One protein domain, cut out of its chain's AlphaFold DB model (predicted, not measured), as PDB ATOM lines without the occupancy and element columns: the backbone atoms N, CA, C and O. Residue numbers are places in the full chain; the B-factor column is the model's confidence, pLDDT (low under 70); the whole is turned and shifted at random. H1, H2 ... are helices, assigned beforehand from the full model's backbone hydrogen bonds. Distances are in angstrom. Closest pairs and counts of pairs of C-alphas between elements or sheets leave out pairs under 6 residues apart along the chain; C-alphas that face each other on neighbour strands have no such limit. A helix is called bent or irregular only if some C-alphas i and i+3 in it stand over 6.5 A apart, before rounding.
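This is residues 9 to 64 of the 582 residues of an uncharacterized protein of Anaerolineaceae bacterium (UniProt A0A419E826). Two long helices meet near one corner and open away from each other as a wide V, nearly an L. H1 runs into the corner, a short link loops round below it, and H2 runs out again; the far arms, residues 9 to 24 of H1 and 48 to 64 of H2, stand free. The printed part has 56 residues with two named helices, H1 then H2, and no named strand; its class is all helix. The whole is extended, with a radius of gyration of the C-alphas of 16.8 A, and flat, spanning 50 by 36 by 10 A.

Start with H1, residues 9 to 29, and follow it to Phe 28 and Phe 29, the part that alone touches H2, residues 37 to 64. On H2 the touching part is residues 39 to 43 alone. The closest C-alphas of the two are those of Phe 29 and Pro 43, 5.5 A apart. Their lines stand about perpendicular at 82 degrees, that of H2 being a rough one. H2 is irregular, with C-alphas 40 and 43 lying 7.1 A apart, and it has a kink of 32 degrees near residue 44. In H1 every O i to N i+4 pair is within hydrogen-bond range; in H2 22 of 24 are.

Find C-alpha 9 at (14.186, 31.577, -49.564); from there H1 runs 30.7 A to C-alpha 29 at (-16.500, 31.779, -48.663). H2 begins at C-alpha 37 and runs 39.5 A to C-alpha 64 at (-19.736, 16.355, -18.423).

The two C-alphas farthest apart, those of Ile 9 and Glu 63, are 50.1 A apart. The printed part has no cut, and the link of 7 residues from H1 to H2 is short. Look at residues 9 to 18 for pLDDT under 70; the mean of the printed part is 82.4.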
ATOM      1  N   ILE A   9      14.970  32.528 -48.762       57.00
ATOM      2  CA  ILE A   9      14.186  31.577 -49.564       57.00
ATOM      3  C   ILE A   9      13.075  30.906 -48.731       57.00
ATOM      4  O   ILE A   9      11.963  30.731 -49.225       57.00
ATOM      5  N   LYS A  10      13.317  30.607 -47.443       54.16
ATOM      6  CA  LYS A  10      12.281  30.036 -46.558       54.16
ATOM      7  C   LYS A  10      11.162  31.036 -46.238       54.16
ATOM      8  O   LYS A  10      10.037  30.625 -45.969       54.16
ATOM      9  N   THR A  11      11.454  32.336 -46.293       56.50
ATOM     10  CA  THR A  11      10.483  33.410 -46.036       56.50
ATOM     11  C   THR A  11       9.560  33.647 -47.236       56.50
ATOM     12  O   THR A  11       8.360  33.817 -47.046       56.50
ATOM     13  N   ILE A  12      10.078  33.580 -48.469       59.56
ATOM     14  CA  ILE A  12       9.290  33.784 -49.701       59.56
ATOM     15  C   ILE A  12       8.325  32.612 -49.946       59.56
ATOM     16  O   ILE A  12       7.143  32.840 -50.180       59.56
ATOM     17  N   ALA A  13       8.781  31.364 -49.780       59.50
ATOM     18  CA  ALA A  13       7.921  30.184 -49.922       59.50
ATOM     19  C   ALA A  13       6.775  30.145 -48.885       59.50
ATOM     20  O   ALA A  13       5.664  29.709 -49.186       59.50
ATOM     21  N   ARG A  14       7.018  30.643 -47.662       59.25
ATOM     22  CA  ARG A  14       5.975  30.802 -46.633       59.25
ATOM     23  C   ARG A  14       4.940  31.864 -47.014       59.25
ATOM     24  O   ARG A  14       3.751  31.635 -46.811       59.25
ATOM     25  N   LEU A  15       5.375  32.991 -47.580       59.69
ATOM     26  CA  LEU A  15       4.483  34.065 -48.032       59.69
ATOM     27  C   LEU A  15       3.633  33.637 -49.236       59.69
ATOM     28  O   LEU A  15       2.439  33.918 -49.276       59.69
ATOM     29  N   GLU A  16       4.210  32.901 -50.184       64.75
ATOM     30  CA  GLU A  16       3.498  32.415 -51.370       64.75
ATOM     31  C   GLU A  16       2.433  31.360 -51.024       64.75
ATOM     32  O   GLU A  16       1.310  31.412 -51.527       64.75
ATOM     33  N   ASN A  17       2.744  30.452 -50.093       67.12
ATOM     34  CA  ASN A  17       1.770  29.495 -49.562       67.12
ATOM     35  C   ASN A  17       0.653  30.186 -48.767       67.12
ATOM     36  O   ASN A  17      -0.508  29.804 -48.900       67.12
ATOM     37  N   ALA A  18       0.973  31.233 -48.001       67.06
ATOM     38  CA  ALA A  18      -0.028  32.028 -47.292       67.06
ATOM     39  C   ALA A  18      -0.965  32.783 -48.255       67.06
ATOM     40  O   ALA A  18      -2.170  32.840 -48.013       67.06
ATOM     41  N   MET A  19      -0.447  33.309 -49.374       70.19
ATOM     42  CA  MET A  19      -1.262  33.959 -50.412       70.19
ATOM     43  C   MET A  19      -2.182  32.966 -51.131       70.19
ATOM     44  O   MET A  19      -3.382  33.220 -51.235       70.19
ATOM     45  N   LYS A  20      -1.661  31.804 -51.550       74.31
ATOM     46  CA  LYS A  20      -2.460  30.736 -52.184       74.31
ATOM     47  C   LYS A  20      -3.541  30.193 -51.246       74.31
ATOM     48  O   LYS A  20      -4.648  29.890 -51.686       74.31
ATOM     49  N   PHE A  21      -3.251  30.104 -49.950       75.50
ATOM     50  CA  PHE A  21      -4.225  29.724 -48.928       75.50
ATOM     51  C   PHE A  21      -5.328  30.781 -48.754       75.50
ATOM     52  O   PHE A  21      -6.509  30.438 -48.766       75.50
ATOM     53  N   ARG A  22      -4.965  32.071 -48.691       77.38
ATOM     54  CA  ARG A  22      -5.922  33.192 -48.636       77.38
ATOM     55  C   ARG A  22      -6.860  33.225 -49.841       77.38
ATOM     56  O   ARG A  22      -8.052  33.478 -49.687       77.38
ATOM     57  N   GLU A  23      -6.336  32.960 -51.033       77.44
ATOM     58  CA  GLU A  23      -7.131  32.947 -52.261       77.44
ATOM     59  C   GLU A  23      -8.107  31.760 -52.303       77.44
ATOM     60  O   GLU A  23      -9.261  31.923 -52.700       77.44
ATOM     61  N   ARG A  24      -7.680  30.583 -51.823       78.81
ATOM     62  CA  ARG A  24      -8.549  29.405 -51.662       78.81
ATOM     63  C   ARG A  24      -9.663  29.645 -50.642       78.81
ATOM     64  O   ARG A  24     -10.809  29.322 -50.929       78.81
ATOM     65  N   LEU A  25      -9.354  30.271 -49.506       78.06
ATOM     66  CA  LEU A  25     -10.343  30.676 -48.500       78.06
ATOM     67  C   LEU A  25     -11.360  31.677 -49.056       78.06
ATOM     68  O   LEU A  25     -12.557  31.527 -48.835       78.06
ATOM     69  N   ARG A  26     -10.904  32.674 -49.824       79.19
ATOM     70  CA  ARG A  26     -11.798  33.648 -50.463       79.19
ATOM     71  C   ARG A  26     -12.734  32.981 -51.474       79.19
ATOM     72  O   ARG A  26     -13.918  33.285 -51.469       79.19
ATOM     73  N   LYS A  27     -12.218  32.076 -52.313       79.25
ATOM     74  CA  LYS A  27     -13.019  31.309 -53.285       79.25
ATOM     75  C   LYS A  27     -13.995  30.341 -52.615       79.25
ATOM     76  O   LYS A  27     -15.043  30.068 -53.181       79.25
ATOM     77  N   PHE A  28     -13.649  29.848 -51.427       83.19
ATOM     78  CA  PHE A  28     -14.540  29.051 -50.598       83.19
ATOM     79  C   PHE A  28     -15.688  29.909 -50.055       83.19
ATOM     80  O   PHE A  28     -16.819  29.644 -50.413       83.19
ATOM     81  N   PHE A  29     -15.430  30.972 -49.282       82.81
ATOM     82  CA  PHE A  29     -16.500  31.779 -48.663       82.81
ATOM     83  C   PHE A  29     -17.313  32.636 -49.647       82.81
ATOM     84  O   PHE A  29     -18.462  32.963 -49.361       82.81
ATOM     85  N   PHE A  30     -16.736  32.993 -50.797       85.12
ATOM     86  CA  PHE A  30     -17.369  33.829 -51.821       85.12
ATOM     87  C   PHE A  30     -17.206  33.198 -53.217       85.12
ATOM     88  O   PHE A  30     -16.385  33.666 -54.016       85.12
ATOM     89  N   PRO A  31     -17.941  32.112 -53.515       85.25
ATOM     90  CA  PRO A  31     -17.923  31.482 -54.832       85.25
ATOM     91  C   PRO A  31     -18.549  32.394 -55.900       85.25
ATOM     92  O   PRO A  31     -19.374  33.256 -55.598       85.25
ATOM     93  N   ALA A  32     -18.138  32.232 -57.161       83.38
ATOM     94  CA  ALA A  32     -18.624  33.065 -58.262       83.38
ATOM     95  C   ALA A  32     -20.124  32.805 -58.551       83.38
ATOM     96  O   ALA A  32     -20.562  31.663 -58.381       83.38
ATOM     97  N   PRO A  33     -20.916  33.806 -58.994       76.94
ATOM     98  CA  PRO A  33     -22.373  33.673 -59.174       76.94
ATOM     99  C   PRO A  33     -22.826  32.583 -60.160       76.94
ATOM    100  O   PRO A  33     -23.963  32.128 -60.095       76.94
ATOM    101  N   ASP A  34     -21.943  32.163 -61.064       84.56
ATOM    102  CA  ASP A  34     -22.118  31.103 -62.064       84.56
ATOM    103  C   ASP A  34     -21.708  29.703 -61.560       84.56
ATOM    104  O   ASP A  34     -21.804  28.717 -62.293       84.56
ATOM    105  N   SER A  35     -21.267  29.588 -60.304       85.12
ATOM    106  CA  SER A  35     -20.848  28.312 -59.717       85.12
ATOM    107  C   SER A  35     -22.033  27.344 -59.534       85.12
ATOM    108  O   SER A  35     -23.146  27.768 -59.216       85.12
ATOM    109  N   PRO A  36     -21.815  26.019 -59.646       86.38
ATOM    110  CA  PRO A  36     -22.804  25.005 -59.287       86.38
ATOM    111  C   PRO A  36     -23.423  25.244 -57.900       86.38
ATOM    112  O   PRO A  36     -22.710  25.568 -56.949       86.38
ATOM    113  N   ARG A  37     -24.736  25.003 -57.752       82.12
ATOM    114  CA  ARG A  37     -25.482  25.236 -56.494       82.12
ATOM    115  C   ARG A  37     -24.814  24.620 -55.258       82.12
ATOM    116  O   ARG A  37     -24.828  25.232 -54.201       82.12
ATOM    117  N   TRP A  38     -24.186  23.451 -55.379       82.31
ATOM    118  CA  TRP A  38     -23.493  22.804 -54.260       82.31
ATOM    119  C   TRP A  38     -22.230  23.557 -53.804       82.31
ATOM    120  O   TRP A  38     -21.934  23.550 -52.615       82.31
ATOM    121  N   ILE A  39     -21.525  24.257 -54.706       84.12
ATOM    122  CA  ILE A  39     -20.379  25.124 -54.374       84.12
ATOM    123  C   ILE A  39     -20.863  26.408 -53.691       84.12
ATOM    124  O   ILE A  39     -20.232  26.864 -52.745       84.12
ATOM    125  N   LEU A  40     -22.007  26.955 -54.122       83.62
ATOM    126  CA  LEU A  40     -22.656  28.105 -53.472       83.62
ATOM    127  C   LEU A  40     -23.153  27.769 -52.053       83.62
ATOM    128  O   LEU A  40     -23.122  28.626 -51.176       83.62
ATOM    129  N   LEU A  41     -23.588  26.525 -51.823       87.44
ATOM    130  CA  LEU A  41     -24.079  26.045 -50.527       87.44
ATOM    131  C   LEU A  41     -22.966  25.565 -49.582       87.44
ATOM    132  O   LEU A  41     -23.162  25.583 -48.370       87.44
ATOM    133  N   LEU A  42     -21.805  25.157 -50.106       88.31
ATOM    134  CA  LEU A  42     -20.700  24.576 -49.334       88.31
ATOM    135  C   LEU A  42     -20.277  25.413 -48.106       88.31
ATOM    136  O   LEU A  42     -20.145  24.825 -47.034       88.31
ATOM    137  N   PRO A  43     -20.121  26.753 -48.179       88.75
ATOM    138  CA  PRO A  43     -19.682  27.555 -47.032       88.75
ATOM    139  C   PRO A  43     -20.744  27.632 -45.943       88.75
ATOM    140  O   PRO A  43     -20.414  27.581 -44.761       88.75
ATOM    141  N   TYR A  44     -22.018  27.705 -46.338       89.75
ATOM    142  CA  TYR A  44     -23.146  27.678 -45.413       89.75
ATOM    143  C   TYR A  44     -23.270  26.309 -44.748       89.75
ATOM    144  O   TYR A  44     -23.432  26.244 -43.536       89.75
ATOM    145  N   ILE A  45     -23.113  25.216 -45.503       91.38
ATOM    146  CA  ILE A  45     -23.096  23.852 -44.953       91.38
ATOM    147  C   ILE A  45     -21.936  23.695 -43.966       91.38
ATOM    148  O   ILE A  45     -22.139  23.196 -42.866       91.38
ATOM    149  N   THR A  46     -20.729  24.148 -44.311       91.44
ATOM    150  CA  THR A  46     -19.584  24.098 -43.393       91.44
ATOM    151  C   THR A  46     -19.811  24.954 -42.151       91.44
ATOM    152  O   THR A  46     -19.511  24.492 -41.055       91.44
ATOM    153  N   LEU A  47     -20.384  26.154 -42.282       92.19
ATOM    154  CA  LEU A  47     -20.743  26.989 -41.135       92.19
ATOM    155  C   LEU A  47     -21.777  26.296 -40.240       92.19
ATOM    156  O   LEU A  47     -21.607  26.298 -39.028       92.19
ATOM    157  N   ILE A  48     -22.800  25.663 -40.823       94.31
ATOM    158  CA  ILE A  48     -23.817  24.895 -40.093       94.31
ATOM    159  C   ILE A  48     -23.180  23.711 -39.367       94.31
ATOM    160  O   ILE A  48     -23.461  23.509 -38.192       94.31
ATOM    161  N   VAL A  49     -22.299  22.952 -40.023       95.50
ATOM    162  CA  VAL A  49     -21.605  21.814 -39.399       95.50
ATOM    163  C   VAL A  49     -20.705  22.283 -38.258       95.50
ATOM    164  O   VAL A  49     -20.738  21.694 -37.185       95.50
ATOM    165  N   VAL A  50     -19.933  23.355 -38.448       95.50
ATOM    166  CA  VAL A  50     -19.079  23.915 -37.390       95.50
ATOM    167  C   VAL A  50     -19.923  24.457 -36.237       95.50
ATOM    168  O   VAL A  50     -19.608  24.188 -35.084       95.50
ATOM    169  N   ALA A  51     -21.017  25.165 -36.523       94.81
ATOM    170  CA  ALA A  51     -21.949  25.638 -35.505       94.81
ATOM    171  C   ALA A  51     -22.584  24.471 -34.740       94.81
ATOM    172  O   ALA A  51     -22.607  24.500 -33.516       94.81
ATOM    173  N   ALA A  52     -23.020  23.418 -35.435       95.44
ATOM    174  CA  ALA A  52     -23.547  22.209 -34.814       95.44
ATOM    175  C   ALA A  52     -22.497  21.549 -33.913       95.44
ATOM    176  O   ALA A  52     -22.790  21.268 -32.759       95.44
ATOM    177  N   LEU A  53     -21.259  21.372 -34.388       96.00
ATOM    178  CA  LEU A  53     -20.168  20.823 -33.576       96.00
ATOM    179  C   LEU A  53     -19.873  21.679 -32.339       96.00
ATOM    180  O   LEU A  53     -19.635  21.122 -31.274       96.00
ATOM    181  N   MET A  54     -19.913  23.009 -32.451       95.19
ATOM    182  CA  MET A  54     -19.734  23.898 -31.298       95.19
ATOM    183  C   MET A  54     -20.899  23.805 -30.312       95.19
ATOM    184  O   MET A  54     -20.663  23.786 -29.111       95.19
ATOM    185  N   VAL A  55     -22.140  23.715 -30.796       94.75
ATOM    186  CA  VAL A  55     -23.326  23.571 -29.941       94.75
ATOM    187  C   VAL A  55     -23.319  22.215 -29.240       94.75
ATOM    188  O   VAL A  55     -23.381  22.173 -28.018       94.75
ATOM    189  N   PHE A  56     -23.176  21.111 -29.977       95.00
ATOM    190  CA  PHE A  56     -23.138  19.768 -29.394       95.00
ATOM    191  C   PHE A  56     -21.920  19.566 -28.496       95.00
ATOM    192  O   PHE A  56     -22.050  19.017 -27.407       95.00
ATOM    193  N   GLY A  57     -20.749  20.051 -28.916       95.31
ATOM    194  CA  GLY A  57     -19.550  20.039 -28.086       95.31
ATOM    195  C   GLY A  57     -19.726  20.867 -26.816       95.31
ATOM    196  O   GLY A  57     -19.322  20.424 -25.746       95.31
ATOM    197  N   GLY A  58     -20.374  22.030 -26.909       94.06
ATOM    198  CA  GLY A  58     -20.697  22.881 -25.764       94.06
ATOM    199  C   GLY A  58     -21.666  22.216 -24.788       94.06
ATOM    200  O   GLY A  58     -21.391  22.211 -23.594       94.06
ATOM    201  N   ILE A  59     -22.742  21.601 -25.289       93.94
ATOM    202  CA  ILE A  59     -23.713  20.845 -24.478       93.94
ATOM    203  C   ILE A  59     -23.021  19.674 -23.781       93.94
ATOM    204  O   ILE A  59     -23.105  19.556 -22.567       93.94
ATOM    205  N   HIS A  60     -22.265  18.861 -24.520       95.06
ATOM    206  CA  HIS A  60     -21.554  17.730 -23.932       95.06
ATOM    207  C   HIS A  60     -20.517  18.176 -22.892       95.06
ATOM    208  O   HIS A  60     -20.404  17.573 -21.830       95.06
ATOM    209  N   THR A  61     -19.780  19.260 -23.165       92.81
ATOM    210  CA  THR A  61     -18.844  19.839 -22.191       92.81
ATOM    211  C   THR A  61     -19.585  20.297 -20.941       92.81
ATOM    212  O   THR A  61     -19.115  20.050 -19.836       92.81
ATOM    213  N   TRP A  62     -20.736  20.949 -21.098       92.56
ATOM    214  CA  TRP A  62     -21.565  21.405 -19.987       92.56
ATOM    215  C   TRP A  62     -22.055  20.236 -19.128       92.56
ATOM    216  O   TRP A  62     -21.816  20.239 -17.926       92.56
ATOM    217  N   GLU A  63     -22.650  19.217 -19.751       92.88
ATOM    218  CA  GLU A  63     -23.135  18.008 -19.076       92.88
ATOM    219  C   GLU A  63     -22.006  17.271 -18.353       92.88
ATOM    220  O   GLU A  63     -22.130  16.962 -17.171       92.88
ATOM    221  N   TYR A  64     -20.875  17.041 -19.027       94.12
ATOM    222  CA  TYR A  64     -19.736  16.355 -18.423       94.12
ATOM    223  C   TYR A  64     -19.157  17.150 -17.251       94.12
ATOM    224  O   TYR A  64     -18.965  16.608 -16.177       94.12
TER     225      TYR A  64